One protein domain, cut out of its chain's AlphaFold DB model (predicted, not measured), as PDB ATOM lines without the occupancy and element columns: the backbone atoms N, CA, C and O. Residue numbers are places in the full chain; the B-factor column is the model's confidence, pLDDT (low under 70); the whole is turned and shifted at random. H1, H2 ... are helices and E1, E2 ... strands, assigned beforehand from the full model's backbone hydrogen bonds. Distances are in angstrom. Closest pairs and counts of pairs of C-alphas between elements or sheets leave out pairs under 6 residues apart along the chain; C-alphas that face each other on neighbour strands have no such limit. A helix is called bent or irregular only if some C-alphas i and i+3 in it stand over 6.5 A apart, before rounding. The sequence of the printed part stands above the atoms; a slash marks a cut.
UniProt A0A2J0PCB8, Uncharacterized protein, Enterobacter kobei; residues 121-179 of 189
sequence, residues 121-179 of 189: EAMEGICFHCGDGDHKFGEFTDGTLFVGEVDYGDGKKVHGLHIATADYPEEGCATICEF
ATOM      1  N   GLU A 121      45.900  23.549  -0.075       88.00
ATOM      2  CA  GLU A 121      46.396  24.935  -0.046       88.00
ATOM      3  C   GLU A 121      45.558  25.821   0.891       88.00
ATOM      4  O   GLU A 121      46.102  26.576   1.689       88.00
ATOM      5  N   ALA A 122      44.231  25.666   0.874       89.44
ATOM      6  CA  ALA A 122      43.340  26.323   1.829       89.44
ATOM      7  C   ALA A 122      43.637  25.897   3.278       89.44
ATOM      8  O   ALA A 122      43.659  26.733   4.179       89.44
ATOM      9  N   MET A 123      43.889  24.603   3.502       87.00
ATOM     10  CA  MET A 123      44.263  24.085   4.822       87.00
ATOM     11  C   MET A 123      45.614  24.646   5.287       87.00
ATOM     12  O   MET A 123      45.731  25.046   6.441       87.00
ATOM     13  N   GLU A 124      46.605  24.730   4.395       84.06
ATOM     14  CA  GLU A 124      47.896  25.369   4.677       84.06
ATOM     15  C   GLU A 124      47.725  26.848   5.043       84.06
ATOM     16  O   GLU A 124      48.273  27.286   6.052       84.06
ATOM     17  N   GLY A 125      46.908  27.596   4.294       84.12
ATOM     18  CA  GLY A 125      46.605  28.997   4.596       84.12
ATOM     19  C   GLY A 125      45.980  29.179   5.980       84.12
ATOM     20  O   GLY A 125      46.386  30.058   6.738       84.12
ATOM     21  N   ILE A 126      45.046  28.305   6.364       85.44
ATOM     22  CA  ILE A 126      44.466  28.320   7.715       85.44
ATOM     23  C   ILE A 126      45.539  28.042   8.775       85.44
ATOM     24  O   ILE A 126      45.604  28.758   9.772       85.44
ATOM     25  N   CYS A 127      46.404  27.047   8.564       83.25
ATOM     26  CA  CYS A 127      47.497  26.736   9.489       83.25
ATOM     27  C   CYS A 127      48.530  27.865   9.590       83.25
ATOM     28  O   CYS A 127      49.076  28.088  10.666       83.25
ATOM     29  N   PHE A 128      48.788  28.595   8.506       82.31
ATOM     30  CA  PHE A 128      49.662  29.763   8.529       82.31
ATOM     31  C   PHE A 128      49.081  30.887   9.396       82.31
ATOM     32  O   PHE A 128      49.802  31.482  10.190       82.31
ATOM     33  N   HIS A 129      47.778  31.159   9.272       81.56
ATOM     34  CA  HIS A 129      47.129  32.236  10.022       81.56
ATOM     35  C   HIS A 129      46.859  31.882  11.482       81.56
ATOM     36  O   HIS A 129      47.022  32.736  12.345       81.56
ATOM     37  N   CYS A 130      46.446  30.647  11.760       80.94
ATOM     38  CA  CYS A 130      46.031  30.250  13.100       80.94
ATOM     39  C   CYS A 130      47.088  29.439  13.846       80.94
ATOM     40  O   CYS A 130      46.912  29.254  15.037       80.94
ATOM     41  N   GLY A 131      48.163  28.972  13.205       75.81
ATOM     42  CA  GLY A 131      49.152  28.051  13.778       75.81
ATOM     43  C   GLY A 131      48.809  26.571  13.543       75.81
ATOM     44  O   GLY A 131      47.661  26.207  13.283       75.81
ATOM     45  N   ASP A 132      49.818  25.695  13.624       74.75
ATOM     46  CA  ASP A 132      49.688  24.251  13.353       74.75
ATOM     47  C   ASP A 132      49.852  23.351  14.593       74.75
ATOM     48  O   ASP A 132      49.733  22.130  14.495       74.75
ATOM     49  N   GLY A 133      50.117  23.932  15.767       65.94
ATOM     50  CA  GLY A 133      50.220  23.219  17.049       65.94
ATOM     51  C   GLY A 133      51.451  22.344  17.249       65.94
ATOM     52  O   GLY A 133      51.648  21.841  18.351       65.94
ATOM     53  N   ASP A 134      52.288  22.203  16.222       68.31
ATOM     54  CA  ASP A 134      53.611  21.565  16.281       68.31
ATOM     55  C   ASP A 134      54.738  22.619  16.210       68.31
ATOM     56  O   ASP A 134      55.912  22.299  16.029       68.31
ATOM     57  N   HIS A 135      54.375  23.902  16.349       64.94
ATOM     58  CA  HIS A 135      55.260  25.070  16.321       64.94
ATOM     59  C   HIS A 135      56.072  25.242  15.027       64.94
ATOM     60  O   HIS A 135      57.073  25.962  15.031       64.94
ATOM     61  N   LYS A 136      55.667  24.634  13.902       66.75
ATOM     62  CA  LYS A 136      56.377  24.851  12.627       66.75
ATOM     63  C   LYS A 136      56.072  26.220  12.034       66.75
ATOM     64  O   LYS A 136      56.920  26.765  11.332       66.75
ATOM     65  N   PHE A 137      54.902  26.774  12.356       65.00
ATOM     66  CA  PHE A 137      54.438  28.071  11.855       65.00
ATOM     67  C   PHE A 137      54.200  29.132  12.945       65.00
ATOM     68  O   PHE A 137      53.868  30.262  12.612       65.00
ATOM     69  N   GLY A 138      54.425  28.814  14.226       66.56
ATOM     70  CA  GLY A 138      54.300  29.763  15.341       66.56
ATOM     71  C   GLY A 138      53.407  29.270  16.480       66.56
ATOM     72  O   GLY A 138      53.086  28.083  16.570       66.56
ATOM     73  N   GLU A 139      53.053  30.184  17.385       74.44
ATOM     74  CA  GLU A 139      52.006  29.952  18.388       74.44
ATOM     75  C   GLU A 139      50.620  30.039  17.741       74.44
ATOM     76  O   GLU A 139      50.455  30.666  16.694       74.44
ATOM     77  N   PHE A 140      49.623  29.398  18.358       78.00
ATOM     78  CA  PHE A 140      48.250  29.543  17.891       78.00
ATOM     79  C   PHE A 140      47.780  30.984  18.095       78.00
ATOM     80  O   PHE A 140      47.937  31.530  19.188       78.00
ATOM     81  N   THR A 141      47.168  31.566  17.067       78.81
ATOM     82  CA  THR A 141      46.498  32.869  17.164       78.81
ATOM     83  C   THR A 141      45.050  32.737  16.717       78.81
ATOM     84  O   THR A 141      44.693  31.817  15.974       78.81
ATOM     85  N   ASP A 142      44.195  33.628  17.210       85.62
ATOM     86  CA  ASP A 142      42.793  33.640  16.815       85.62
ATOM     87  C   ASP A 142      42.657  34.098  15.354       85.62
ATOM     88  O   ASP A 142      43.379  34.973  14.871       85.62
ATOM     89  N   GLY A 143      41.689  33.521  14.644       87.06
ATOM     90  CA  GLY A 143      41.379  33.866  13.261       87.06
ATOM     91  C   GLY A 143      39.879  34.026  13.052       87.06
ATOM     92  O   GLY A 143      39.070  33.323  13.657       87.06
ATOM     93  N   THR A 144      39.496  34.949  12.175       89.75
ATOM     94  CA  THR A 144      38.105  35.165  11.768       89.75
ATOM     95  C   THR A 144      37.893  34.616  10.368       89.75
ATOM     96  O   THR A 144      38.526  35.077   9.422       89.75
ATOM     97  N   LEU A 145      36.974  33.659  10.230       90.19
ATOM     98  CA  LEU A 145      36.462  33.205   8.937       90.19
ATOM     99  C   LEU A 145      35.200  33.992   8.579       90.19
ATOM    100  O   LEU A 145      34.273  34.072   9.385       90.19
ATOM    101  N   PHE A 146      35.141  34.543   7.369       89.25
ATOM    102  CA  PHE A 146      33.982  35.314   6.914       89.25
ATOM    103  C   PHE A 146      33.757  35.199   5.406       89.25
ATOM    104  O   PHE A 146      34.683  34.975   4.630       89.25
ATOM    105  N   VAL A 147      32.501  35.372   4.989       89.19
ATOM    106  CA  VAL A 147      32.117  35.466   3.577       89.19
ATOM    107  C   VAL A 147      31.944  36.934   3.212       89.19
ATOM    108  O   VAL A 147      31.177  37.642   3.863       89.19
ATOM    109  N   GLY A 148      32.630  37.402   2.171       87.50
ATOM    110  CA  GLY A 148      32.588  38.817   1.804       87.50
ATOM    111  C   GLY A 148      33.433  39.176   0.591       87.50
ATOM    112  O   GLY A 148      33.981  38.303  -0.079       87.50
ATOM    113  N   GLU A 149      33.486  40.469   0.273       90.38
ATOM    114  CA  GLU A 149      34.431  41.034  -0.699       90.38
ATOM    115  C   GLU A 149      35.682  41.531   0.028       90.38
ATOM    116  O   GLU A 149      35.563  42.286   0.993       90.38
ATOM    117  N   VAL A 150      36.860  41.155  -0.465       88.81
ATOM    118  CA  VAL A 150      38.152  41.688  -0.011       88.81
ATOM    119  C   VAL A 150      38.876  42.312  -1.203       88.81
ATOM    120  O   VAL A 150      38.840  41.768  -2.307       88.81
ATOM    121  N   ASP A 151      39.490  43.474  -0.984       88.75
ATOM    122  CA  ASP A 151      40.361  44.165  -1.940       88.75
ATOM    123  C   ASP A 151      41.783  44.148  -1.375       88.75
ATOM    124  O   ASP A 151      42.025  44.681  -0.292       88.75
ATOM    125  N   TYR A 152      42.708  43.520  -2.097       84.06
ATOM    126  CA  TYR A 152      44.102  43.370  -1.671       84.06
ATOM    127  C   TYR A 152      44.999  44.533  -2.128       84.06
ATOM    128  O   TYR A 152      46.224  44.436  -2.078       84.06
ATOM    129  N   GLY A 153      44.410  45.646  -2.579       81.56
ATOM    130  CA  GLY A 153      45.127  46.862  -2.963       81.56
ATOM    131  C   GLY A 153      45.528  46.930  -4.439       81.56
ATOM    132  O   GLY A 153      46.126  47.918  -4.861       81.56
ATOM    133  N   ASP A 154      45.172  45.925  -5.243       80.69
ATOM    134  CA  ASP A 154      45.292  45.940  -6.707       80.69
ATOM    135  C   ASP A 154      44.024  46.483  -7.399       80.69
ATOM    136  O   ASP A 154      43.975  46.596  -8.628       80.69
ATOM    137  N   GLY A 155      43.000  46.844  -6.614       80.00
ATOM    138  CA  GLY A 155      41.697  47.297  -7.092       80.00
ATOM    139  C   GLY A 155      40.802  46.163  -7.598       80.00
ATOM    140  O   GLY A 155      39.701  46.428  -8.093       80.00
ATOM    141  N   LYS A 156      41.245  44.900  -7.498       83.31
ATOM    142  CA  LYS A 156      40.439  43.723  -7.807       83.31
ATOM    143  C   LYS A 156      39.800  43.213  -6.519       83.31
ATOM    144  O   LYS A 156      40.459  42.748  -5.597       83.31
ATOM    145  N   LYS A 157      38.471  43.223  -6.499       88.81
ATOM    146  CA  LYS A 157      37.698  42.635  -5.407       88.81
ATOM    147  C   LYS A 157      37.516  41.139  -5.610       88.81
ATOM    148  O   LYS A 157      37.069  40.712  -6.675       88.81
ATOM    149  N   VAL A 158      37.810  40.363  -4.574       89.50
ATOM    150  CA  VAL A 158      37.584  38.917  -4.530       89.50
ATOM    151  C   VAL A 158      36.426  38.637  -3.584       89.50
ATOM    152  O   VAL A 158      36.493  38.942  -2.393       89.50
ATOM    153  N   HIS A 159      35.344  38.066  -4.117       90.75
ATOM    154  CA  HIS A 159      34.226  37.602  -3.305       90.75
ATOM    155  C   HIS A 159      34.412  36.125  -2.963       90.75
ATOM    156  O   HIS A 159      34.588  35.301  -3.858       90.75
ATOM    157  N   GLY A 160      34.370  35.767  -1.684       90.88
ATOM    158  CA  GLY A 160      34.672  34.401  -1.273       90.88
ATOM    159  C   GLY A 160      34.623  34.179   0.228       90.88
ATOM    160  O   GLY A 160      34.176  35.047   0.980       90.88
ATOM    161  N   LEU A 161      35.087  32.998   0.638       90.75
ATOM    162  CA  LEU A 161      35.444  32.703   2.020       90.75
ATOM    163  C   LEU A 161      36.873  33.178   2.276       90.75
ATOM    164  O   LEU A 161      37.806  32.751   1.592       90.75
ATOM    165  N   HIS A 162      37.029  33.995   3.308       91.75
ATOM    166  CA  HIS A 162      38.292  34.595   3.712       91.75
ATOM    167  C   HIS A 162      38.612  34.240   5.156       91.75
ATOM    168  O   HIS A 162      37.700  34.062   5.966       91.75
ATOM    169  N   ILE A 163      39.901  34.174   5.471       91.06
ATOM    170  CA  ILE A 163      40.405  34.138   6.841       91.06
ATOM    171  C   ILE A 163      41.205  35.408   7.110       91.06
ATOM    172  O   ILE A 163      41.940  35.862   6.238       91.06
ATOM    173  N   ALA A 164      41.064  35.982   8.300       89.56
ATOM    174  CA  ALA A 164      41.928  37.053   8.781       89.56
ATOM    175  C   ALA A 164      42.454  36.724  10.178       89.56
ATOM    176  O   ALA A 164      41.696  36.223  11.009       89.56
ATOM    177  N   THR A 165      43.729  37.004  10.448       86.00
ATOM    178  CA  THR A 165      44.271  36.915  11.817       86.00
ATOM    179  C   THR A 165      43.658  38.004  12.701       86.00
ATOM    180  O   THR A 165      43.462  39.137  12.257       86.00
ATOM    181  N   ALA A 166      43.339  37.667  13.951       82.81
ATOM    182  CA  ALA A 166      42.769  38.609  14.911       82.81
ATOM    183  C   ALA A 166      43.766  39.699  15.339       82.81
ATOM    184  O   ALA A 166      43.345  40.805  15.677       82.81
ATOM    185  N   ASP A 167      45.069  39.409  15.289       79.50
ATOM    186  CA  ASP A 167      46.119  40.337  15.725       79.50
ATOM    187  C   ASP A 167      46.380  41.452  14.699       79.50
ATOM    188  O   ASP A 167      46.730  42.575  15.067       79.50
ATOM    189  N   TYR A 168      46.175  41.159  13.409       76.75
ATOM    190  CA  TYR A 168      46.409  42.074  12.283       76.75
ATOM    191  C   TYR A 168      45.338  41.907  11.184       76.75
ATOM    192  O   TYR A 168      45.657  41.501  10.064       76.75
ATOM    193  N   PRO A 169      44.057  42.217  11.459       68.75
ATOM    194  CA  PRO A 169      42.954  41.926  10.537       68.75
ATOM    195  C   PRO A 169      43.024  42.713   9.218       68.75
ATOM    196  O   PRO A 169      42.501  42.262   8.203       68.75
ATOM    197  N   GLU A 170      43.692  43.871   9.230       66.31
ATOM    198  CA  GLU A 170      43.854  44.780   8.086       66.31
ATOM    199  C   GLU A 170      44.976  44.324   7.124       66.31
ATOM    200  O   GLU A 170      44.924  44.604   5.930       66.31
ATOM    201  N   GLU A 171      46.001  43.629   7.638       66.00
ATOM    202  CA  GLU A 171      47.212  43.237   6.889       66.00
ATOM    203  C   GLU A 171      47.317  41.719   6.662       66.00
ATOM    204  O   GLU A 171      48.042  41.269   5.777       66.00
ATOM    205  N   GLY A 172      46.587  40.914   7.437       71.25
ATOM    206  CA  GLY A 172      46.691  39.459   7.453       71.25
ATOM    207  C   GLY A 172      45.396  38.761   7.065       71.25
ATOM    208  O   GLY A 172      44.914  37.925   7.827       71.25
ATOM    209  N   CYS A 173      44.845  39.095   5.895       84.44
ATOM    210  CA  CYS A 173      43.704  38.403   5.301       84.44
ATOM    211  C   CYS A 173      44.136  37.546   4.101       84.44
ATOM    212  O   CYS A 173      44.912  37.999   3.263       84.44
ATOM    213  N   ALA A 174      43.599  36.334   3.977       89.25
ATOM    214  CA  ALA A 174      43.800  35.457   2.828       89.25
ATOM    215  C   ALA A 174      42.469  34.881   2.333       89.25
ATOM    216  O   ALA A 174      41.587  34.525   3.119       89.25
ATOM    217  N   THR A 175      42.335  34.762   1.011       91.56
ATOM    218  CA  THR A 175      41.190  34.092   0.390       91.56
ATOM    219  C   THR A 175      41.394  32.584   0.469       91.56
ATOM    220  O   THR A 175      42.356  32.052  -0.077       91.56
ATOM    221  N   ILE A 176      40.462  31.888   1.115       91.50
ATOM    222  CA  ILE A 176      40.453  30.426   1.233       91.50
ATOM    223  C   ILE A 176      39.747  29.790   0.034       91.50
ATOM    224  O   ILE A 176      40.166  28.753  -0.476       91.50
ATOM    225  N   CYS A 177      38.650  30.403  -0.413       88.81
ATOM    226  CA  CYS A 177      37.878  29.933  -1.555       88.81
ATOM    227  C   CYS A 177      37.189  31.116  -2.234       88.81
ATOM    228  O   CYS A 177      36.331  31.760  -1.630       88.81
ATOM    229  N   GLU A 178      37.545  31.392  -3.490       90.19
ATOM    230  CA  GLU A 178      36.819  32.359  -4.311       90.19
ATOM    231  C   GLU A 178      35.468  31.760  -4.710       90.19
ATOM    232  O   GLU A 178      35.378  30.663  -5.270       90.19
ATOM    233  N   PHE A 179      34.396  32.486  -4.417       86.88
ATOM    234  CA  PHE A 179      33.076  32.115  -4.888       86.88
ATOM    235  C   PHE A 179      32.913  32.645  -6.301       86.88
ATOM    236  O   PHE A 179      33.252  33.791  -6.594       86.88
TER     237      PHE A 179
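What this domain is: This is residues 121 to 179 of the 189 residues of an uncharacterized protein of Enterobacter kobei (UniProt A0A2J0PCB8). A strongly twisted sheet of three strands, two of them sharply bent, has one helix, H1, over one face and no named helix over the other. The loop of residues 131 to 142 and the turn between E1 and E2 lie at opposite ends of the longest axis. The printed part has 59 residues, with H1, E1, E2 and E3 in that order along the chain; the sheet's order is E1, E2, E3, antiparallel throughout, and the class is mixed, helices and strands. It is compact, with a radius of gyration of the C-alphas of 11.6 A, yet elongated, spanning 36 by 20 by 18 A.

How they stand to each other: Start at H1, residues 121 to 130, where every O i to N i+4 pair is within hydrogen-bond range. The sheet holds E1, residues 143 to 151, E2, residues 157 to 165, and E3, residues 173 to 178; they form a meander, each strand the antiparallel neighbour of the one before. H1 is on this sheet at a height of 8.7 A, in two layers, helix on one face of a sheet. It lies over E2 and E3 and runs along the strands, at 25 degrees to E3 on the local plane. The closest C-alphas of H1 and E3 are those of Ala 122 and Ile 176, 5.1 A apart. In the hairpin E1 and E2, look for N 146 and O 162, 3.0 A apart; in the hairpin E2 and E3, for N 163 and O 174, 2.9 A apart.

Where its parts are: Find C-alpha 121 at (46.396, 24.935, -0.046); from there H1 runs 14.2 A. E1 begins at C-alpha 143, (41.379, 33.866, 13.261), spans 18.4 A and bends by 96 degrees at residue 148. E2 spans 19.3 A and bends by 95 degrees at residue 160. E3 spans 13.3 A and ends at C-alpha 178, (36.819, 32.359, -4.311).

The domain as a whole: The two C-alphas farthest apart, those of Asp 134 and Gly 155, are 36.7 A apart. The printed part has no cut; the link from H1 to E1, 12 residues, is long. Look for pLDDT under 70 at residues 133 to 138 and 169 to 171.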